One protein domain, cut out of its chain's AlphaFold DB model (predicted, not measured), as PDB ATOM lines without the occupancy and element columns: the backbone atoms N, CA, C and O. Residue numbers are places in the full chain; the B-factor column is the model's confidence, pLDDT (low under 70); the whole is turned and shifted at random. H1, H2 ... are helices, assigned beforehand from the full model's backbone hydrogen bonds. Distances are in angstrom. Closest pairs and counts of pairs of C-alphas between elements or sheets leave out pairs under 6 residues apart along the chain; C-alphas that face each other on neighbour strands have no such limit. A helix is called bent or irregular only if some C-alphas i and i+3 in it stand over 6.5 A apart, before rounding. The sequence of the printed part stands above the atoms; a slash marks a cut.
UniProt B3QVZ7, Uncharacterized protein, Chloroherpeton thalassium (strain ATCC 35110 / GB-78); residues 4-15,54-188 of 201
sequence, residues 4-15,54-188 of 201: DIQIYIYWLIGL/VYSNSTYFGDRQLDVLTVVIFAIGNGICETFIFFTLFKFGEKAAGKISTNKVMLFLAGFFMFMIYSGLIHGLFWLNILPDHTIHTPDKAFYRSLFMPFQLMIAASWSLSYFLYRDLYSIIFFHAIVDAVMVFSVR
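This is residues 4 to 15 and 54 to 188 of the 201 residues of an uncharacterized protein of Chloroherpeton thalassium (strain ATCC 35110 / GB-78) (UniProt B3QVZ7). Two long helical hairpins, H3 with H4 and H5 with H6, cross each other; H3, H4 and H5 draw together near residues 90, 112 and 160, and H5 spreads away toward residue 139. H1 packs on H3, and short H2 fills the gap between H5 and H6. The printed part has 147 residues, all helix by class, with H1 to H6 in chain order and no named strand. It is compact, radius of gyration 16.4 A, yet only just elongated, spanning 54 by 35 by 25 A.

The longest helix, H3, residues 68 to 98, runs 44.0 A from C-alpha 68 at (47.095, -31.043, 74.451). H4, residues 104 to 130, spans 37.3 A with a kink of 32 degrees near residue 123. H5, residues 139 to 166, spans 41.7 A and is irregular: C-alphas 140 and 143 are 7.3 A apart. H6, residues 169 to 187, spans 26.8 A and ends at C-alpha 187, (41.196, -28.009, 84.819). H1 is residues 4 to 15, H2 residues 54 to 58.

H3 touches H4, closest C-alphas Phe 90 and Gly 111, 3.9 A. H3 touches H6 with residues 70 to 83 alone, opposite ways at a steep 46 degrees; C-alphas 79 and 177 come closest, 4.2 A. H1 touches H3, C-alphas 14 and 81 closest at 4.3 A. H2 touches H5, C-alphas 54 and 144 closest at 5.1 A. Every O i to N i+4 pair is within hydrogen-bond range in H1, H2 and H6; H3 has 26 of 27, H4 20 of 23, H5 20 of 24.

Residues 16 to 53 are not printed; C-alphas 15 and 54 are 29.8 A apart. No link printed whole is long. No printed residue is under pLDDT 70.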
ATOM      1  N   ASP A   4      49.883 -41.135  87.456       88.25
ATOM      2  CA  ASP A   4      49.937 -41.711  86.111       88.25
ATOM      3  C   ASP A   4      49.903 -43.248  86.135       88.25
ATOM      4  O   ASP A   4      49.073 -43.857  85.464       88.25
ATOM      5  N   ILE A   5      50.721 -43.893  86.975       90.62
ATOM      6  CA  ILE A   5      50.727 -45.360  87.108       90.62
ATOM      7  C   ILE A   5      49.375 -45.861  87.631       90.62
ATOM      8  O   ILE A   5      48.874 -46.883  87.159       90.62
ATOM      9  N   GLN A   6      48.759 -45.143  88.576       93.00
ATOM     10  CA  GLN A   6      47.410 -45.456  89.059       93.00
ATOM     11  C   GLN A   6      46.377 -45.414  87.926       93.00
ATOM     12  O   GLN A   6      45.600 -46.359  87.792       93.00
ATOM     13  N   ILE A   7      46.407 -44.378  87.083       94.62
ATOM     14  CA  ILE A   7      45.523 -44.241  85.915       94.62
ATOM     15  C   ILE A   7      45.769 -45.367  84.906       94.62
ATOM     16  O   ILE A   7      44.817 -45.974  84.425       94.62
ATOM     17  N   TYR A   8      47.022 -45.714  84.609       95.25
ATOM     18  CA  TYR A   8      47.317 -46.788  83.658       95.25
ATOM     19  C   TYR A   8      46.867 -48.162  84.153       95.25
ATOM     20  O   TYR A   8      46.318 -48.942  83.374       95.25
ATOM     21  N   ILE A   9      47.057 -48.466  85.441       95.81
ATOM     22  CA  ILE A   9      46.543 -49.703  86.046       95.81
ATOM     23  C   ILE A   9      45.016 -49.714  85.988       95.81
ATOM     24  O   ILE A   9      44.421 -50.723  85.613       95.81
ATOM     25  N   TYR A  10      44.390 -48.587  86.321       96.44
ATOM     26  CA  TYR A  10      42.949 -48.417  86.236       96.44
ATOM     27  C   TYR A  10      42.420 -48.688  84.818       96.44
ATOM     28  O   TYR A  10      41.507 -49.495  84.629       96.44
ATOM     29  N   TRP A  11      43.050 -48.098  83.804       97.94
ATOM     30  CA  TRP A  11      42.694 -48.315  82.405       97.94
ATOM     31  C   TRP A  11      42.916 -49.754  81.958       97.94
ATOM     32  O   TRP A  11      42.060 -50.323  81.284       97.94
ATOM     33  N   LEU A  12      44.014 -50.384  82.377       97.94
ATOM     34  CA  LEU A  12      44.266 -51.793  82.089       97.94
ATOM     35  C   LEU A  12      43.157 -52.691  82.659       97.94
ATOM     36  O   LEU A  12      42.679 -53.586  81.963       97.94
ATOM     37  N   ILE A  13      42.704 -52.425  83.889       97.62
ATOM     38  CA  ILE A  13      41.560 -53.127  84.491       97.62
ATOM     39  C   ILE A  13      40.301 -52.903  83.648       97.62
ATOM     40  O   ILE A  13      39.580 -53.863  83.365       97.62
ATOM     41  N   GLY A  14      40.052 -51.669  83.204       97.62
ATOM     42  CA  GLY A  14      38.916 -51.337  82.344       97.62
ATOM     43  C   GLY A  14      38.929 -52.074  81.009       97.62
ATOM     44  O   GLY A  14      37.927 -52.671  80.621       97.62
ATOM     45  N   LEU A  15      40.080 -52.129  80.338       97.38
ATOM     46  CA  LEU A  15      40.243 -52.882  79.093       97.38
ATOM     47  C   LEU A  15      39.997 -54.376  79.299       97.38
ATOM     48  O   LEU A  15      39.217 -54.971  78.557       97.38
ATOM     49  N   VAL A  54      28.190 -26.029  82.669       98.00
ATOM     50  CA  VAL A  54      28.171 -26.091  84.133       98.00
ATOM     51  C   VAL A  54      29.572 -26.326  84.687       98.00
ATOM     52  O   VAL A  54      30.017 -25.551  85.530       98.00
ATOM     53  N   TYR A  55      30.274 -27.337  84.180       97.25
ATOM     54  CA  TYR A  55      31.598 -27.735  84.644       97.25
ATOM     55  C   TYR A  55      32.639 -26.643  84.396       97.25
ATOM     56  O   TYR A  55      33.335 -26.227  85.315       97.25
ATOM     57  N   SER A  56      32.700 -26.085  83.187       96.62
ATOM     58  CA  SER A  56      33.660 -25.021  82.864       96.62
ATOM     59  C   SER A  56      33.402 -23.718  83.626       96.62
ATOM     60  O   SER A  56      34.312 -22.911  83.778       96.62
ATOM     61  N   ASN A  57      32.180 -23.489  84.125       97.00
ATOM     62  CA  ASN A  57      31.871 -22.332  84.971       97.00
ATOM     63  C   ASN A  57      32.075 -22.585  86.468       97.00
ATOM     64  O   ASN A  57      32.159 -21.619  87.226       97.00
ATOM     65  N   SER A  58      32.123 -23.843  86.902       95.19
ATOM     66  CA  SER A  58      32.354 -24.225  88.297       95.19
ATOM     67  C   SER A  58      33.801 -24.628  88.577       95.19
ATOM     68  O   SER A  58      34.119 -24.948  89.725       95.19
ATOM     69  N   THR A  59      34.670 -24.581  87.564       95.81
ATOM     70  CA  THR A  59      36.060 -25.021  87.663       95.81
ATOM     71  C   THR A  59      37.072 -23.977  87.211       95.81
ATOM     72  O   THR A  59      36.740 -23.037  86.490       95.81
ATOM     73  N   TYR A  60      38.312 -24.120  87.680       94.12
ATOM     74  CA  TYR A  60      39.434 -23.253  87.343       94.12
ATOM     75  C   TYR A  60      40.699 -24.064  87.037       94.12
ATOM     76  O   TYR A  60      40.847 -25.216  87.451       94.12
ATOM     77  N   PHE A  61      41.634 -23.439  86.322       90.94
ATOM     78  CA  PHE A  61      42.890 -24.069  85.912       90.94
ATOM     79  C   PHE A  61      44.146 -23.540  86.623       90.94
ATOM     80  O   PHE A  61      45.205 -24.152  86.516       90.94
ATOM     81  N   GLY A  62      44.046 -22.432  87.362       87.69
ATOM     82  CA  GLY A  62      45.185 -21.826  88.065       87.69
ATOM     83  C   GLY A  62      46.298 -21.421  87.092       87.69
ATOM     84  O   GLY A  62      46.010 -20.877  86.029       87.69
ATOM     85  N   ASP A  63      47.549 -21.742  87.427       88.69
ATOM     86  CA  ASP A  63      48.728 -21.468  86.584       88.69
ATOM     87  C   ASP A  63      49.115 -22.641  85.658       88.69
ATOM     88  O   ASP A  63      50.149 -22.611  84.979       88.69
ATOM     89  N   ARG A  64      48.300 -23.705  85.625       92.06
ATOM     90  CA  ARG A  64      48.594 -24.929  84.871       92.06
ATOM     91  C   ARG A  64      48.518 -24.677  83.365       92.06
ATOM     92  O   ARG A  64      47.550 -24.113  82.849       92.06
ATOM     93  N   GLN A  65      49.536 -25.146  82.651       93.00
ATOM     94  CA  GLN A  65      49.597 -25.060  81.193       93.00
ATOM     95  C   GLN A  65      48.760 -26.160  80.541       93.00
ATOM     96  O   GLN A  65      48.608 -27.255  81.078       93.00
ATOM     97  N   LEU A  66      48.220 -25.875  79.355       93.38
ATOM     98  CA  LEU A  66      47.480 -26.872  78.590       93.38
ATOM     99  C   LEU A  66      48.428 -27.916  77.998       93.38
ATOM    100  O   LEU A  66      49.229 -27.612  77.117       93.38
ATOM    101  N   ASP A  67      48.248 -29.162  78.414       93.75
ATOM    102  CA  ASP A  67      48.860 -30.326  77.790       93.75
ATOM    103  C   ASP A  67      47.872 -30.962  76.800       93.75
ATOM    104  O   ASP A  67      47.001 -31.757  77.161       93.75
ATOM    105  N   VAL A  68      47.988 -30.576  75.527       94.44
ATOM    106  CA  VAL A  68      47.095 -31.043  74.451       94.44
ATOM    107  C   VAL A  68      47.184 -32.559  74.264       94.44
ATOM    108  O   VAL A  68      46.179 -33.200  73.956       94.44
ATOM    109  N   LEU A  69      48.366 -33.145  74.477       94.44
ATOM    110  CA  LEU A  69      48.547 -34.588  74.363       94.44
ATOM    111  C   LEU A  69      47.770 -35.311  75.467       94.44
ATOM    112  O   LEU A  69      47.081 -36.291  75.180       94.44
ATOM    113  N   THR A  70      47.812 -34.789  76.697       94.56
ATOM    114  CA  THR A  70      46.978 -35.303  77.790       94.56
ATOM    115  C   THR A  70      45.493 -35.190  77.462       94.56
ATOM    116  O   THR A  70      44.785 -36.170  77.662       94.56
ATOM    117  N   VAL A  71      45.010 -34.069  76.911       95.56
ATOM    118  CA  VAL A  71      43.587 -33.931  76.533       95.56
ATOM    119  C   VAL A  71      43.145 -35.075  75.627       95.56
ATOM    120  O   VAL A  71      42.126 -35.701  75.896       95.56
ATOM    121  N   VAL A  72      43.916 -35.387  74.585       96.44
ATOM    122  CA  VAL A  72      43.547 -36.433  73.621       96.44
ATOM    123  C   VAL A  72      43.665 -37.831  74.230       96.44
ATOM    124  O   VAL A  72      42.728 -38.624  74.132       96.44
ATOM    125  N   ILE A  73      44.801 -38.145  74.860       96.62
ATOM    126  CA  ILE A  73      45.062 -39.488  75.396       96.62
ATOM    127  C   ILE A  73      44.127 -39.797  76.560       96.62
ATOM    128  O   ILE A  73      43.564 -40.887  76.606       96.62
ATOM    129  N   PHE A  74      43.935 -38.849  77.477       96.00
ATOM    130  CA  PHE A  74      43.044 -39.030  78.615       96.00
ATOM    131  C   PHE A  74      41.594 -39.160  78.165       96.00
ATOM    132  O   PHE A  74      40.942 -40.114  78.566       96.00
ATOM    133  N   ALA A  75      41.111 -38.277  77.286       96.94
ATOM    134  CA  ALA A  75      39.736 -38.341  76.795       96.94
ATOM    135  C   ALA A  75      39.407 -39.699  76.167       96.94
ATOM    136  O   ALA A  75      38.388 -40.309  76.476       96.94
ATOM    137  N   ILE A  76      40.283 -40.198  75.294       97.25
ATOM    138  CA  ILE A  76      40.052 -41.471  74.608       97.25
ATOM    139  C   ILE A  76      40.263 -42.645  75.568       97.25
ATOM    140  O   ILE A  76      39.414 -43.530  75.655       97.25
ATOM    141  N   GLY A  77      41.391 -42.665  76.281       97.44
ATOM    142  CA  GLY A  77      41.763 -43.754  77.177       97.44
ATOM    143  C   GLY A  77      40.753 -43.922  78.304       97.44
ATOM    144  O   GLY A  77      40.188 -45.005  78.463       97.44
ATOM    145  N   ASN A  78      40.466 -42.842  79.027       97.56
ATOM    146  CA  ASN A  78      39.512 -42.863  80.123       97.56
ATOM    147  C   ASN A  78      38.085 -43.101  79.628       97.56
ATOM    148  O   ASN A  78      37.433 -44.034  80.099       97.56
ATOM    149  N   GLY A  79      37.662 -42.373  78.591       97.06
ATOM    150  CA  GLY A  79      36.335 -42.516  78.004       97.06
ATOM    151  C   GLY A  79      36.033 -43.940  77.526       97.06
ATOM    152  O   GLY A  79      34.891 -44.386  77.616       97.06
ATOM    153  N   ILE A  80      37.030 -44.707  77.074       97.94
ATOM    154  CA  ILE A  80      36.873 -46.139  76.769       97.94
ATOM    155  C   ILE A  80      36.872 -46.976  78.053       97.94
ATOM    156  O   ILE A  80      35.926 -47.727  78.309       97.94
ATOM    157  N   CYS A  81      37.942 -46.884  78.842       98.38
ATOM    158  CA  CYS A  81      38.208 -47.832  79.921       98.38
ATOM    159  C   CYS A  81      37.201 -47.709  81.064       98.38
ATOM    160  O   CYS A  81      36.715 -48.719  81.570       98.38
ATOM    161  N   GLU A  82      36.844 -46.488  81.448       97.62
ATOM    162  CA  GLU A  82      35.871 -46.251  82.509       97.62
ATOM    163  C   GLU A  82      34.458 -46.647  82.066       97.62
ATOM    164  O   GLU A  82      33.737 -47.316  82.810       97.62
ATOM    165  N   THR A  83      34.097 -46.363  80.807       98.31
ATOM    166  CA  THR A  83      32.836 -46.833  80.207       98.31
ATOM    167  C   THR A  83      32.711 -48.355  80.255       98.31
ATOM    168  O   THR A  83      31.638 -48.886  80.552       98.31
ATOM    169  N   PHE A  84      33.799 -49.085  80.000       98.44
ATOM    170  CA  PHE A  84      33.788 -50.544  80.083       98.44
ATOM    171  C   PHE A  84      33.485 -51.053  81.489       98.44
ATOM    172  O   PHE A  84      32.677 -51.975  81.639       98.44
ATOM    173  N   ILE A  85      34.068 -50.448  82.522       98.31
ATOM    174  CA  ILE A  85      33.806 -50.867  83.904       98.31
ATOM    175  C   ILE A  85      32.368 -50.520  84.292       98.31
ATOM    176  O   ILE A  85      31.650 -51.376  84.819       98.31
ATOM    177  N   PHE A  86      31.912 -49.312  83.951       98.44
ATOM    178  CA  PHE A  86      30.536 -48.866  84.155       98.44
ATOM    179  C   PHE A  86      29.514 -49.855  83.593       98.44
ATOM    180  O   PHE A  86      28.623 -50.305  84.320       98.44
ATOM    181  N   PHE A  87      29.656 -50.257  82.329       98.44
ATOM    182  CA  PHE A  87      28.690 -51.169  81.712       98.44
ATOM    183  C   PHE A  87      28.884 -52.631  82.083       98.44
ATOM    184  O   PHE A  87      27.910 -53.388  82.079       98.44
ATOM    185  N   THR A  88      30.084 -53.028  82.501       98.31
ATOM    186  CA  THR A  88      30.296 -54.332  83.138       98.31
ATOM    187  C   THR A  88      29.500 -54.427  84.440       98.31
ATOM    188  O   THR A  88      28.770 -55.399  84.650       98.31
ATOM    189  N   LEU A  89      29.568 -53.399  85.293       98.44
ATOM    190  CA  LEU A  89      28.819 -53.359  86.553       98.44
ATOM    191  C   LEU A  89      27.315 -53.224  86.319       98.44
ATOM    192  O   LEU A  89      26.530 -53.895  86.994       98.44
ATOM    193  N   PHE A  90      26.905 -52.439  85.320       98.69
ATOM    194  CA  PHE A  90      25.509 -52.384  84.895       98.69
ATOM    195  C   PHE A  90      24.996 -53.783  84.519       98.69
ATOM    196  O   PHE A  90      23.977 -54.238  85.040       98.69
ATOM    197  N   LYS A  91      25.725 -54.505  83.658       97.88
ATOM    198  CA  LYS A  91      25.370 -55.860  83.207       97.88
ATOM    199  C   LYS A  91      25.340 -56.853  84.371       97.88
ATOM    200  O   LYS A  91      24.501 -57.752  84.388       97.88
ATOM    201  N   PHE A  92      26.210 -56.683  85.369       98.06
ATOM    202  CA  PHE A  92      26.169 -57.472  86.599       98.06
ATOM    203  C   PHE A  92      24.870 -57.244  87.385       98.06
ATOM    204  O   PHE A  92      24.206 -58.219  87.741       98.06
ATOM    205  N   GLY A  93      24.469 -55.985  87.601       98.19
ATOM    206  CA  GLY A  93      23.204 -55.644  88.261       98.19
ATOM    207  C   GLY A  93      21.982 -56.164  87.498       98.19
ATOM    208  O   GLY A  93      21.115 -56.815  88.083       98.19
ATOM    209  N   GLU A  94      21.962 -55.971  86.177       98.25
ATOM    210  CA  GLU A  94      20.931 -56.494  85.274       98.25
ATOM    211  C   GLU A  94      20.814 -58.025  85.394       98.25
ATOM    212  O   GLU A  94      19.727 -58.564  85.610       98.25
ATOM    213  N   LYS A  95      21.942 -58.744  85.327       97.69
ATOM    214  CA  LYS A  95      21.984 -60.210  85.424       97.69
ATOM    215  C   LYS A  95      21.581 -60.718  86.806       97.69
ATOM    216  O   LYS A  95      20.943 -61.765  86.898       97.69
ATOM    217  N   ALA A  96      21.953 -60.017  87.875       97.94
ATOM    218  CA  ALA A  96      21.558 -60.371  89.234       97.94
ATOM    219  C   ALA A  96      20.035 -60.268  89.409       97.94
ATOM    220  O   ALA A  96      19.413 -61.224  89.871       97.94
ATOM    221  N   ALA A  97      19.427 -59.168  88.956       98.19
ATOM    222  CA  ALA A  97      17.974 -59.004  88.962       98.19
ATOM    223  C   ALA A  97      17.265 -60.008  88.036       98.19
ATOM    224  O   ALA A  97      16.201 -60.518  88.387       98.19
ATOM    225  N   GLY A  98      17.883 -60.371  86.909       97.94
ATOM    226  CA  GLY A  98      17.376 -61.383  85.975       97.94
ATOM    227  C   GLY A  98      17.205 -62.781  86.572       97.94
ATOM    228  O   GLY A  98      16.448 -63.584  86.033       97.94
ATOM    229  N   LYS A  99      17.851 -63.079  87.708       97.56
ATOM    230  CA  LYS A  99      17.639 -64.339  88.440       97.56
ATOM    231  C   LYS A  99      16.304 -64.389  89.189       97.56
ATOM    232  O   LYS A  99      15.883 -65.476  89.568       97.56
ATOM    233  N   ILE A 100      15.675 -63.239  89.435       96.88
ATOM    234  CA  ILE A 100      14.480 -63.115  90.286       96.88
ATOM    235  C   ILE A 100      13.312 -62.385  89.610       96.88
ATOM    236  O   ILE A 100      12.189 -62.459  90.099       96.88
ATOM    237  N   SER A 101      13.543 -61.673  88.505       97.44
ATOM    238  CA  SER A 101      12.509 -60.916  87.796       97.44
ATOM    239  C   SER A 101      12.813 -60.801  86.305       97.44
ATOM    240  O   SER A 101      13.963 -60.665  85.898       97.44
ATOM    241  N   THR A 102      11.764 -60.795  85.484       96.62
ATOM    242  CA  THR A 102      11.823 -60.478  84.045       96.62
ATOM    243  C   THR A 102      11.294 -59.073  83.736       96.62
ATOM    244  O   THR A 102      11.252 -58.655  82.577       96.62
ATOM    245  N   ASN A 103      10.880 -58.316  84.761       97.88
ATOM    246  CA  ASN A 103      10.372 -56.961  84.601       97.88
ATOM    247  C   ASN A 103      11.500 -56.028  84.130       97.88
ATOM    248  O   ASN A 103      12.451 -55.770  84.866       97.88
ATOM    249  N   LYS A 104      11.363 -55.471  82.920       97.62
ATOM    250  CA  LYS A 104      12.384 -54.610  82.296       97.62
ATOM    251  C   LYS A 104      12.780 -53.401  83.146       97.62
ATOM    252  O   LYS A 104      13.942 -53.015  83.124       97.62
ATOM    253  N   VAL A 105      11.845 -52.825  83.902       97.81
ATOM    254  CA  VAL A 105      12.134 -51.692  84.791       97.81
ATOM    255  C   VAL A 105      13.014 -52.144  85.951       97.81
ATOM    256  O   VAL A 105      14.002 -51.483  86.244       97.81
ATOM    257  N   MET A 106      12.725 -53.295  86.567       97.81
ATOM    258  CA  MET A 106      13.578 -53.843  87.631       97.81
ATOM    259  C   MET A 106      14.983 -54.179  87.128       97.81
ATOM    260  O   MET A 106      15.959 -53.875  87.808       97.81
ATOM    261  N   LEU A 107      15.090 -54.770  85.934       98.56
ATOM    262  CA  LEU A 107      16.376 -55.080  85.306       98.56
ATOM    263  C   LEU A 107      17.205 -53.813  85.068       98.56
ATOM    264  O   LEU A 107      18.373 -53.757  85.451       98.56
ATOM    265  N   PHE A 108      16.576 -52.783  84.493       98.56
ATOM    266  CA  PHE A 108      17.206 -51.486  84.270       98.56
ATOM    267  C   PHE A 108      17.647 -50.838  85.583       98.56
ATOM    268  O   PHE A 108      18.802 -50.448  85.704       98.56
ATOM    269  N   LEU A 109      16.753 -50.746  86.574       98.44
ATOM    270  CA  LEU A 109      17.045 -50.093  87.851       98.44
ATOM    271  C   LEU A 109      18.165 -50.801  88.617       98.44
ATOM    272  O   LEU A 109      19.001 -50.126  89.207       98.44
ATOM    273  N   ALA A 110      18.226 -52.134  88.584       98.50
ATOM    274  CA  ALA A 110      19.306 -52.883  89.222       98.50
ATOM    275  C   ALA A 110      20.662 -52.644  88.541       98.50
ATOM    276  O   ALA A 110      21.664 -52.429  89.225       98.50
ATOM    277  N   GLY A 111      20.698 -52.636  87.204       98.56
ATOM    278  CA  GLY A 111      21.902 -52.273  86.456       98.56
ATOM    279  C   GLY A 111      22.326 -50.830  86.721       98.56
ATOM    280  O   GLY A 111      23.482 -50.568  87.048       98.56
ATOM    281  N   PHE A 112      21.374 -49.897  86.669       98.62
ATOM    282  CA  PHE A 112      21.604 -48.480  86.929       98.62
ATOM    283  C   PHE A 112      22.116 -48.236  88.351       98.62
ATOM    284  O   PHE A 112      23.037 -47.455  88.554       98.62
ATOM    285  N   PHE A 113      21.583 -48.948  89.342       98.50
ATOM    286  CA  PHE A 113      22.050 -48.854  90.721       98.50
ATOM    287  C   PHE A 113      23.511 -49.300  90.873       98.50
ATOM    288  O   PHE A 113      24.305 -48.587  91.483       98.50
ATOM    289  N   MET A 114      23.898 -50.427  90.265       98.56
ATOM    290  CA  MET A 114      25.295 -50.888  90.276       98.56
ATOM    291  C   MET A 114      26.235 -49.929  89.537       98.56
ATOM    292  O   MET A 114      27.340 -49.676  90.017       98.56
ATOM    293  N   PHE A 115      25.786 -49.363  88.411       98.44
ATOM    294  CA  PHE A 115      26.491 -48.287  87.711       98.44
ATOM    295  C   PHE A 115      26.731 -47.101  88.655       98.44
ATOM    296  O   PHE A 115      27.864 -46.647  88.794       98.44
ATOM    297  N   MET A 116      25.686 -46.624  89.339       98.25
ATOM    298  CA  MET A 116      25.759 -45.447  90.210       98.25
ATOM    299  C   MET A 116      26.646 -45.674  91.435       98.25
ATOM    300  O   MET A 116      27.402 -44.775  91.795       98.25
ATOM    301  N   ILE A 117      26.599 -46.863  92.051       97.88
ATOM    302  CA  ILE A 117      27.498 -47.218  93.161       97.88
ATOM    303  C   ILE A 117      28.947 -47.063  92.718       97.88
ATOM    304  O   ILE A 117      29.719 -46.350  93.354       97.88
ATOM    305  N   TYR A 118      29.318 -47.722  91.624       97.44
ATOM    306  CA  TYR A 118      30.698 -47.689  91.172       97.44
ATOM    307  C   TYR A 118      31.103 -46.296  90.682       97.44
ATOM    308  O   TYR A 118      32.185 -45.835  91.033       97.44
ATOM    309  N   SER A 119      30.225 -45.596  89.957       96.75
ATOM    310  CA  SER A 119      30.449 -44.213  89.531       96.75
ATOM    311  C   SER A 119      30.732 -43.300  90.729       96.75
ATOM    312  O   SER A 119      31.739 -42.598  90.735       96.75
ATOM    313  N   GLY A 120      29.929 -43.370  91.793       95.44
ATOM    314  CA  GLY A 120      30.181 -42.603  93.013       95.44
ATOM    315  C   GLY A 120      31.508 -42.967  93.686       95.44
ATOM    316  O   GLY A 120      32.256 -42.076  94.089       95.44
ATOM    317  N   LEU A 121      31.830 -44.262  93.772       95.88
ATOM    318  CA  LEU A 121      33.067 -44.740  94.397       95.88
ATOM    319  C   LEU A 121      34.318 -44.309  93.629       95.88
ATOM    320  O   LEU A 121      35.250 -43.810  94.253       95.88
ATOM    321  N   ILE A 122      34.355 -44.464  92.301       95.88
ATOM    322  CA  ILE A 122      35.540 -44.091  91.518       95.88
ATOM    323  C   ILE A 122      35.762 -42.575  91.556       95.88
ATOM    324  O   ILE A 122      36.881 -42.121  91.773       95.88
ATOM    325  N   HIS A 123      34.703 -41.769  91.477       93.62
ATOM    326  CA  HIS A 123      34.853 -40.318  91.571       93.62
ATOM    327  C   HIS A 123      35.299 -39.881  92.968       93.62
ATOM    328  O   HIS A 123      36.259 -39.125  93.095       93.62
ATOM    329  N   GLY A 124      34.649 -40.392  94.016       90.56
ATOM    330  CA  GLY A 124      34.924 -39.993  95.396       90.56
ATOM    331  C   GLY A 124      36.257 -40.499  95.952       90.56
ATOM    332  O   GLY A 124      36.874 -39.811  96.758       90.56
ATOM    333  N   LEU A 125      36.701 -41.692  95.545       91.88
ATOM    334  CA  LEU A 125      37.872 -42.357  96.131       91.88
ATOM    335  C   LEU A 125      39.107 -42.345  95.228       91.88
ATOM    336  O   LEU A 125      40.219 -42.490  95.735       91.88
ATOM    337  N   PHE A 126      38.942 -42.186  93.915       93.19
ATOM    338  CA  PHE A 126      40.053 -42.205  92.965       93.19
ATOM    339  C   PHE A 126      40.261 -40.830  92.334       93.19
ATOM    340  O   PHE A 126      41.297 -40.207  92.566       93.19
ATOM    341  N   TRP A 127      39.267 -40.305  91.613       93.38
ATOM    342  CA  TRP A 127      39.448 -39.074  90.839       93.38
ATOM    343  C   TRP A 127      39.701 -37.835  91.693       93.38
ATOM    344  O   TRP A 127      40.595 -37.061  91.359       93.38
ATOM    345  N   LEU A 128      39.005 -37.669  92.822       89.25
ATOM    346  CA  LEU A 128      39.258 -36.543  93.734       89.25
ATOM    347  C   LEU A 128      40.685 -36.519  94.304       89.25
ATOM    348  O   LEU A 128      41.167 -35.453  94.665       89.25
ATOM    349  N   ASN A 129      41.363 -37.668  94.371       89.19
ATOM    350  CA  ASN A 129      42.735 -37.767  94.875       89.19
ATOM    351  C   ASN A 129      43.797 -37.591  93.775       89.19
ATOM    352  O   ASN A 129      44.977 -37.428  94.084       89.19
ATOM    353  N   ILE A 130      43.398 -37.677  92.503       90.50
ATOM    354  CA  ILE A 130      44.291 -37.622  91.336       90.50
ATOM    355  C   ILE A 130      44.222 -36.266  90.643       90.50
ATOM    356  O   ILE A 130      45.242 -35.753  90.182       90.50
ATOM    357  N   LEU A 131      43.022 -35.698  90.536       90.50
ATOM    358  CA  LEU A 131      42.829 -34.407  89.902       90.50
ATOM    359  C   LEU A 131      43.381 -33.292  90.804       90.50
ATOM    360  O   LEU A 131      43.244 -33.362  92.026       90.50
ATOM    361  N   PRO A 132      43.991 -32.244  90.224       90.06
ATOM    362  CA  PRO A 132      44.419 -31.081  90.990       90.06
ATOM    363  C   PRO A 132      43.202 -30.364  91.575       90.06
ATOM    364  O   PRO A 132      42.098 -30.510  91.051       90.06
ATOM    365  N   ASP A 133      43.392 -29.524  92.595       91.19
ATOM    366  CA  ASP A 133      42.306 -28.643  93.019       91.19
ATOM    367  C   ASP A 133      41.877 -27.731  91.857       91.19
ATOM    368  O   ASP A 133      42.694 -27.158  91.118       91.19
ATOM    369  N   HIS A 134      40.569 -27.690  91.651       93.12
ATOM    370  CA  HIS A 134      39.964 -27.114  90.463       93.12
ATOM    371  C   HIS A 134      38.547 -26.609  90.701       93.12
ATOM    372  O   HIS A 134      37.965 -26.068  89.769       93.12
ATOM    373  N   THR A 135      37.963 -26.752  91.893       92.81
ATOM    374  CA  THR A 135      36.590 -26.307  92.152       92.81
ATOM    375  C   THR A 135      36.553 -24.861  92.632       92.81
ATOM    376  O   THR A 135      37.202 -24.489  93.602       92.81
ATOM    377  N   ILE A 136      35.754 -24.017  91.977       92.31
ATOM    378  CA  ILE A 136      35.567 -22.625  92.406       92.31
ATOM    379  C   ILE A 136      34.507 -22.586  93.503       92.31
ATOM    380  O   ILE A 136      33.365 -22.957  93.243       92.31
ATOM    381  N   HIS A 137      34.824 -22.065  94.691       92.25
ATOM    382  CA  HIS A 137      33.906 -22.042  95.845       92.25
ATOM    383  C   HIS A 137      33.184 -20.707  96.093       92.25
ATOM    384  O   HIS A 137      32.438 -20.575  97.063       92.25
ATOM    385  N   THR A 138      33.324 -19.725  95.206       93.31
ATOM    386  CA  THR A 138      32.731 -18.393  95.384       93.31
ATOM    387  C   THR A 138      31.192 -18.395  95.272       93.31
ATOM    388  O   THR A 138      30.618 -19.290  94.628       93.31
ATOM    389  N   PRO A 139      30.483 -17.431  95.896       94.50
ATOM    390  CA  PRO A 139      29.018 -17.357  95.845       94.50
ATOM    391  C   PRO A 139      28.441 -17.209  94.430       94.50
ATOM    392  O   PRO A 139      27.432 -17.836  94.116       94.50
ATOM    393  N   ASP A 140      29.101 -16.458  93.547       93.88
ATOM    394  CA  ASP A 140      28.665 -16.224  92.161       93.88
ATOM    395  C   ASP A 140      28.672 -17.501  91.301       93.88
ATOM    396  O   ASP A 140      27.921 -17.605  90.331       93.88
ATOM    397  N   LYS A 141      29.458 -18.514  91.686       94.94
ATOM    398  CA  LYS A 141      29.496 -19.825  91.016       94.94
ATOM    399  C   LYS A 141      28.611 -20.891  91.671       94.94
ATOM    400  O   LYS A 141      28.538 -22.014  91.167       94.94
ATOM    401  N   ALA A 142      27.909 -20.568  92.762       93.94
ATOM    402  CA  ALA A 142      27.100 -21.532  93.515       93.94
ATOM    403  C   ALA A 142      26.001 -22.187  92.669       93.94
ATOM    404  O   ALA A 142      25.770 -23.390  92.790       93.94
ATOM    405  N   PHE A 143      25.380 -21.419  91.769       96.38
ATOM    406  CA  PHE A 143      24.363 -21.928  90.852       96.38
ATOM    407  C   PHE A 143      24.903 -23.076  89.988       96.38
ATOM    408  O   PHE A 143      24.349 -24.173  90.012       96.38
ATOM    409  N   TYR A 144      26.034 -22.874  89.305       96.25
ATOM    410  CA  TYR A 144      26.646 -23.911  88.471       96.25
ATOM    411  C   TYR A 144      27.047 -25.138  89.292       96.25
ATOM    412  O   TYR A 144      26.712 -26.259  88.919       96.25
ATOM    413  N   ARG A 145      27.668 -24.949  90.464       93.69
ATOM    414  CA  ARG A 145      27.999 -26.072  91.358       93.69
ATOM    415  C   ARG A 145      26.773 -26.905  91.735       93.69
ATOM    416  O   ARG A 145      26.843 -28.128  91.700       93.69
ATOM    417  N   SER A 146      25.647 -26.259  92.050       95.50
ATOM    418  CA  SER A 146      24.409 -26.961  92.422       95.50
ATOM    419  C   SER A 146      23.819 -27.802  91.283       95.50
ATOM    420  O   SER A 146      23.160 -28.807  91.538       95.50
ATOM    421  N   LEU A 147      24.097 -27.428  90.031       97.44
ATOM    422  CA  LEU A 147      23.633 -28.141  88.842       97.44
ATOM    423  C   LEU A 147      24.544 -29.298  88.431       97.44
ATOM    424  O   LEU A 147      24.102 -30.153  87.669       97.44
ATOM    425  N   PHE A 148      25.777 -29.366  88.942       94.69
ATOM    426  CA  PHE A 148      26.735 -30.394  88.540       94.69
ATOM    427  C   PHE A 148      26.182 -31.806  88.762       94.69
ATOM    428  O   PHE A 148      26.037 -32.562  87.806       94.69
ATOM    429  N   MET A 149      25.771 -32.142  89.989       95.06
ATOM    430  CA  MET A 149      25.239 -33.478  90.293       95.06
ATOM    431  C   MET A 149      23.955 -33.831  89.521       95.06
ATOM    432  O   MET A 149      23.878 -34.946  89.005       95.06
ATOM    433  N   PRO A 150      22.967 -32.924  89.366       97.56
ATOM    434  CA  PRO A 150      21.846 -33.147  88.455       97.56
ATOM    435  C   PRO A 150      22.270 -33.501  87.024       97.56
ATOM    436  O   PRO A 150      21.739 -34.454  86.454       97.56
ATOM    437  N   PHE A 151      23.244 -32.791  86.448       98.06
ATOM    438  CA  PHE A 151      23.756 -33.113  85.114       98.06
ATOM    439  C   PHE A 151      24.478 -34.460  85.076       98.06
ATOM    440  O   PHE A 151      24.220 -35.241  84.163       98.06
ATOM    441  N   GLN A 152      25.291 -34.780  86.084       96.50
ATOM    442  CA  GLN A 152      25.935 -36.093  86.197       96.50
ATOM    443  C   GLN A 152      24.904 -37.230  86.245       96.50
ATOM    444  O   GLN A 152      25.050 -38.233  85.548       96.50
ATOM    445  N   LEU A 153      23.806 -37.051  86.986       97.56
ATOM    446  CA  LEU A 153      22.724 -38.034  87.039       97.56
ATOM    447  C   LEU A 153      21.996 -38.171  85.693       97.56
ATOM    448  O   LEU A 153      21.683 -39.287  85.279       97.56
ATOM    449  N   MET A 154      21.746 -37.060  84.993       98.44
ATOM    450  CA  MET A 154      21.138 -37.082  83.657       98.44
ATOM    451  C   MET A 154      22.031 -37.787  82.628       98.44
ATOM    452  O   MET A 154      21.515 -38.542  81.805       98.44
ATOM    453  N   ILE A 155      23.352 -37.583  82.691       98.31
ATOM    454  CA  ILE A 155      24.339 -38.285  81.856       98.31
ATOM    455  C   ILE A 155      24.320 -39.784  82.166       98.31
ATOM    456  O   ILE A 155      24.122 -40.600  81.269       98.31
ATOM    457  N   ALA A 156      24.452 -40.158  83.441       98.19
ATOM    458  CA  ALA A 156      24.437 -41.558  83.858       98.19
ATOM    459  C   ALA A 156      23.151 -42.271  83.411       98.19
ATOM    460  O   ALA A 156      23.199 -43.397  82.906       98.19
ATOM    461  N   ALA A 157      21.998 -41.611  83.560       98.31
ATOM    462  CA  ALA A 157      20.706 -42.143  83.149       98.31
ATOM    463  C   ALA A 157      20.587 -42.276  81.623       98.31
ATOM    464  O   ALA A 157      20.121 -43.311  81.145       98.31
ATOM    465  N   SER A 158      21.023 -41.278  80.846       98.38
ATOM    466  CA  SER A 158      20.934 -41.307  79.379       98.38
ATOM    467  C   SER A 158      21.854 -42.364  78.762       98.38
ATOM    468  O   SER A 158      21.442 -43.092  77.852       98.38
ATOM    469  N   TRP A 159      23.059 -42.525  79.307       98.44
ATOM    470  CA  TRP A 159      24.003 -43.573  78.929       98.44
ATOM    471  C   TRP A 159      23.463 -44.955  79.283       98.44
ATOM    472  O   TRP A 159      23.389 -45.837  78.429       98.44
ATOM    473  N   SER A 160      22.998 -45.129  80.520       98.44
ATOM    474  CA  SER A 160      22.406 -46.389  80.974       98.44
ATOM    475  C   SER A 160      21.196 -46.790  80.140       98.44
ATOM    476  O   SER A 160      21.044 -47.960  79.791       98.44
ATOM    477  N   LEU A 161      20.345 -45.831  79.773       98.19
ATOM    478  CA  LEU A 161      19.175 -46.084  78.939       98.19
ATOM    479  C   LEU A 161      19.570 -46.456  77.504       98.19
ATOM    480  O   LEU A 161      19.014 -47.404  76.946       98.19
ATOM    481  N   SER A 162      20.557 -45.760  76.932       97.56
ATOM    482  CA  SER A 162      21.111 -46.065  75.604       97.56
ATOM    483  C   SER A 162      21.672 -47.484  75.554       97.56
ATOM    484  O   SER A 162      21.362 -48.258  74.645       97.56
ATOM    485  N   TYR A 163      22.435 -47.865  76.575       97.75
ATOM    486  CA  TYR A 163      22.981 -49.207  76.688       97.75
ATOM    487  C   TYR A 163      21.892 -50.261  76.907       97.75
ATOM    488  O   TYR A 163      21.874 -51.277  76.220       97.75
ATOM    489  N   PHE A 164      20.950 -50.033  77.820       97.75
ATOM    490  CA  PHE A 164      19.920 -51.021  78.139       97.75
ATOM    491  C   PHE A 164      18.987 -51.308  76.958       97.75
ATOM    492  O   PHE A 164      18.655 -52.464  76.697       97.75
ATOM    493  N   LEU A 165      18.570 -50.269  76.227       96.38
ATOM    494  CA  LEU A 165      17.625 -50.414  75.118       96.38
ATOM    495  C   LEU A 165      18.291 -50.853  73.812       96.38
ATOM    496  O   LEU A 165      17.684 -51.609  73.054       96.38
ATOM    497  N   TYR A 166      19.512 -50.384  73.542       96.19
ATOM    498  CA  TYR A 166      20.138 -50.526  72.224       96.19
ATOM    499  C   TYR A 166      21.504 -51.211  72.241       96.19
ATOM    500  O   TYR A 166      22.030 -51.486  71.161       96.19
ATOM    501  N   ARG A 167      22.068 -51.485  73.426       95.75
ATOM    502  CA  ARG A 167      23.468 -51.904  73.627       95.75
ATOM    503  C   ARG A 167      24.447 -50.948  72.944       95.75
ATOM    504  O   ARG A 167      25.469 -51.354  72.400       95.75
ATOM    505  N   ASP A 168      24.109 -49.658  72.955       95.81
ATOM    506  CA  ASP A 168      24.841 -48.619  72.235       95.81
ATOM    507  C   ASP A 168      26.094 -48.164  72.988       95.81
ATOM    508  O   ASP A 168      26.154 -47.071  73.544       95.81
ATOM    509  N   LEU A 169      27.100 -49.033  73.036       96.31
ATOM    510  CA  LEU A 169      28.330 -48.768  73.774       96.31
ATOM    511  C   LEU A 169      29.181 -47.669  73.112       96.31
ATOM    512  O   LEU A 169      29.764 -46.841  73.802       96.31
ATOM    513  N   TYR A 170      29.226 -47.620  71.779       96.00
ATOM    514  CA  TYR A 170      30.126 -46.723  71.043       96.00
ATOM    515  C   TYR A 170      29.725 -45.255  71.127       96.00
ATOM    516  O   TYR A 170      30.595 -44.408  71.332       96.00
ATOM    517  N   SER A 171      28.432 -44.938  70.998       96.62
ATOM    518  CA  SER A 171      27.982 -43.558  71.195       96.62
ATOM    519  C   SER A 171      28.276 -43.090  72.616       96.62
ATOM    520  O   SER A 171      28.682 -41.948  72.801       96.62
ATOM    521  N   ILE A 172      28.153 -43.978  73.608       97.94
ATOM    522  CA  ILE A 172      28.461 -43.643  74.998       97.94
ATOM    523  C   ILE A 172      29.959 -43.407  75.196       97.94
ATOM    524  O   ILE A 172      30.310 -42.386  75.770       97.94
ATOM    525  N   ILE A 173      30.838 -44.267  74.667       98.12
ATOM    526  CA  ILE A 173      32.298 -44.052  74.703       98.12
ATOM    527  C   ILE A 173      32.663 -42.702  74.086       98.12
ATOM    528  O   ILE A 173      33.426 -41.938  74.669       98.12
ATOM    529  N   PHE A 174      32.112 -42.396  72.909       98.12
ATOM    530  CA  PHE A 174      32.365 -41.130  72.226       98.12
ATOM    531  C   PHE A 174      31.942 -39.932  73.084       98.12
ATOM    532  O   PHE A 174      32.699 -38.979  73.259       98.12
ATOM    533  N   PHE A 175      30.743 -39.996  73.658       98.56
ATOM    534  CA  PHE A 175      30.229 -38.955  74.535       98.56
ATOM    535  C   PHE A 175      31.006 -38.830  75.845       98.56
ATOM    536  O   PHE A 175      31.229 -37.714  76.309       98.56
ATOM    537  N   HIS A 176      31.451 -39.943  76.418       98.56
ATOM    538  CA  HIS A 176      32.286 -39.949  77.610       98.56
ATOM    539  C   HIS A 176      33.639 -39.298  77.326       98.56
ATOM    540  O   HIS A 176      34.041 -38.395  78.051       98.56
ATOM    541  N   ALA A 177      34.273 -39.632  76.201       98.44
ATOM    542  CA  ALA A 177      35.511 -38.985  75.787       98.44
ATOM    543  C   ALA A 177      35.358 -37.461  75.642       98.44
ATOM    544  O   ALA A 177      36.268 -36.716  75.987       98.44
ATOM    545  N   ILE A 178      34.200 -36.964  75.189       98.44
ATOM    546  CA  ILE A 178      33.926 -35.518  75.160       98.44
ATOM    547  C   ILE A 178      33.849 -34.936  76.576       98.44
ATOM    548  O   ILE A 178      34.432 -33.882  76.825       98.44
ATOM    549  N   VAL A 179      33.143 -35.597  77.499       98.19
ATOM    550  CA  VAL A 179      33.054 -35.162  78.904       98.19
ATOM    551  C   VAL A 179      34.449 -35.088  79.531       98.19
ATOM    552  O   VAL A 179      34.788 -34.072  80.137       98.19
ATOM    553  N   ASP A 180      35.282 -36.100  79.303       97.56
ATOM    554  CA  ASP A 180      36.657 -36.150  79.800       97.56
ATOM    555  C   ASP A 180      37.555 -35.102  79.143       97.56
ATOM    556  O   ASP A 180      38.354 -34.457  79.821       97.56
ATOM    557  N   ALA A 181      37.405 -34.869  77.838       98.00
ATOM    558  CA  ALA A 181      38.129 -33.810  77.143       98.00
ATOM    559  C   ALA A 181      37.799 -32.436  77.736       98.00
ATOM    560  O   ALA A 181      38.707 -31.639  77.973       98.00
ATOM    561  N   VAL A 182      36.518 -32.166  78.012       97.62
ATOM    562  CA  VAL A 182      36.086 -30.932  78.679       97.62
ATOM    563  C   VAL A 182      36.672 -30.852  80.081       97.62
ATOM    564  O   VAL A 182      37.199 -29.805  80.443       97.62
ATOM    565  N   MET A 183      36.641 -31.945  80.845       96.25
ATOM    566  CA  MET A 183      37.221 -31.988  82.183       96.25
ATOM    567  C   MET A 183      38.704 -31.611  82.156       96.25
ATOM    568  O   MET A 183      39.099 -30.609  82.757       96.25
ATOM    569  N   VAL A 184      39.508 -32.343  81.381       95.56
ATOM    570  CA  VAL A 184      40.955 -32.123  81.279       95.56
ATOM    571  C   VAL A 184      41.261 -30.728  80.750       95.56
ATOM    572  O   VAL A 184      42.166 -30.064  81.258       95.56
ATOM    573  N   PHE A 185      40.504 -30.253  79.761       96.00
ATOM    574  CA  PHE A 185      40.691 -28.920  79.202       96.00
ATOM    575  C   PHE A 185      40.410 -27.821  80.230       96.00
ATOM    576  O   PHE A 185      41.202 -26.879  80.323       96.00
ATOM    577  N   SER A 186      39.321 -27.937  80.994       95.44
ATOM    578  CA  SER A 186      38.876 -26.921  81.955       95.44
ATOM    579  C   SER A 186      39.770 -26.842  83.183       95.44
ATOM    580  O   SER A 186      40.017 -25.744  83.680       95.44
ATOM    581  N   VAL A 187      40.314 -27.972  83.640       94.75
ATOM    582  CA  VAL A 187      41.196 -28.009  84.819       94.75
ATOM    583  C   VAL A 187      42.683 -27.984  84.462       94.75
ATOM    584  O   VAL A 187      43.515 -27.841  85.358       94.75
ATOM    585  N   ARG A 188      43.017 -28.101  83.165       94.00
ATOM    586  CA  ARG A 188      44.383 -28.237  82.619       94.00
ATOM    587  C   ARG A 188      45.147 -29.391  83.271       94.00
ATOM    588  O   ARG A 188      46.291 -29.240  83.695       94.00
TER     589      ARG A 188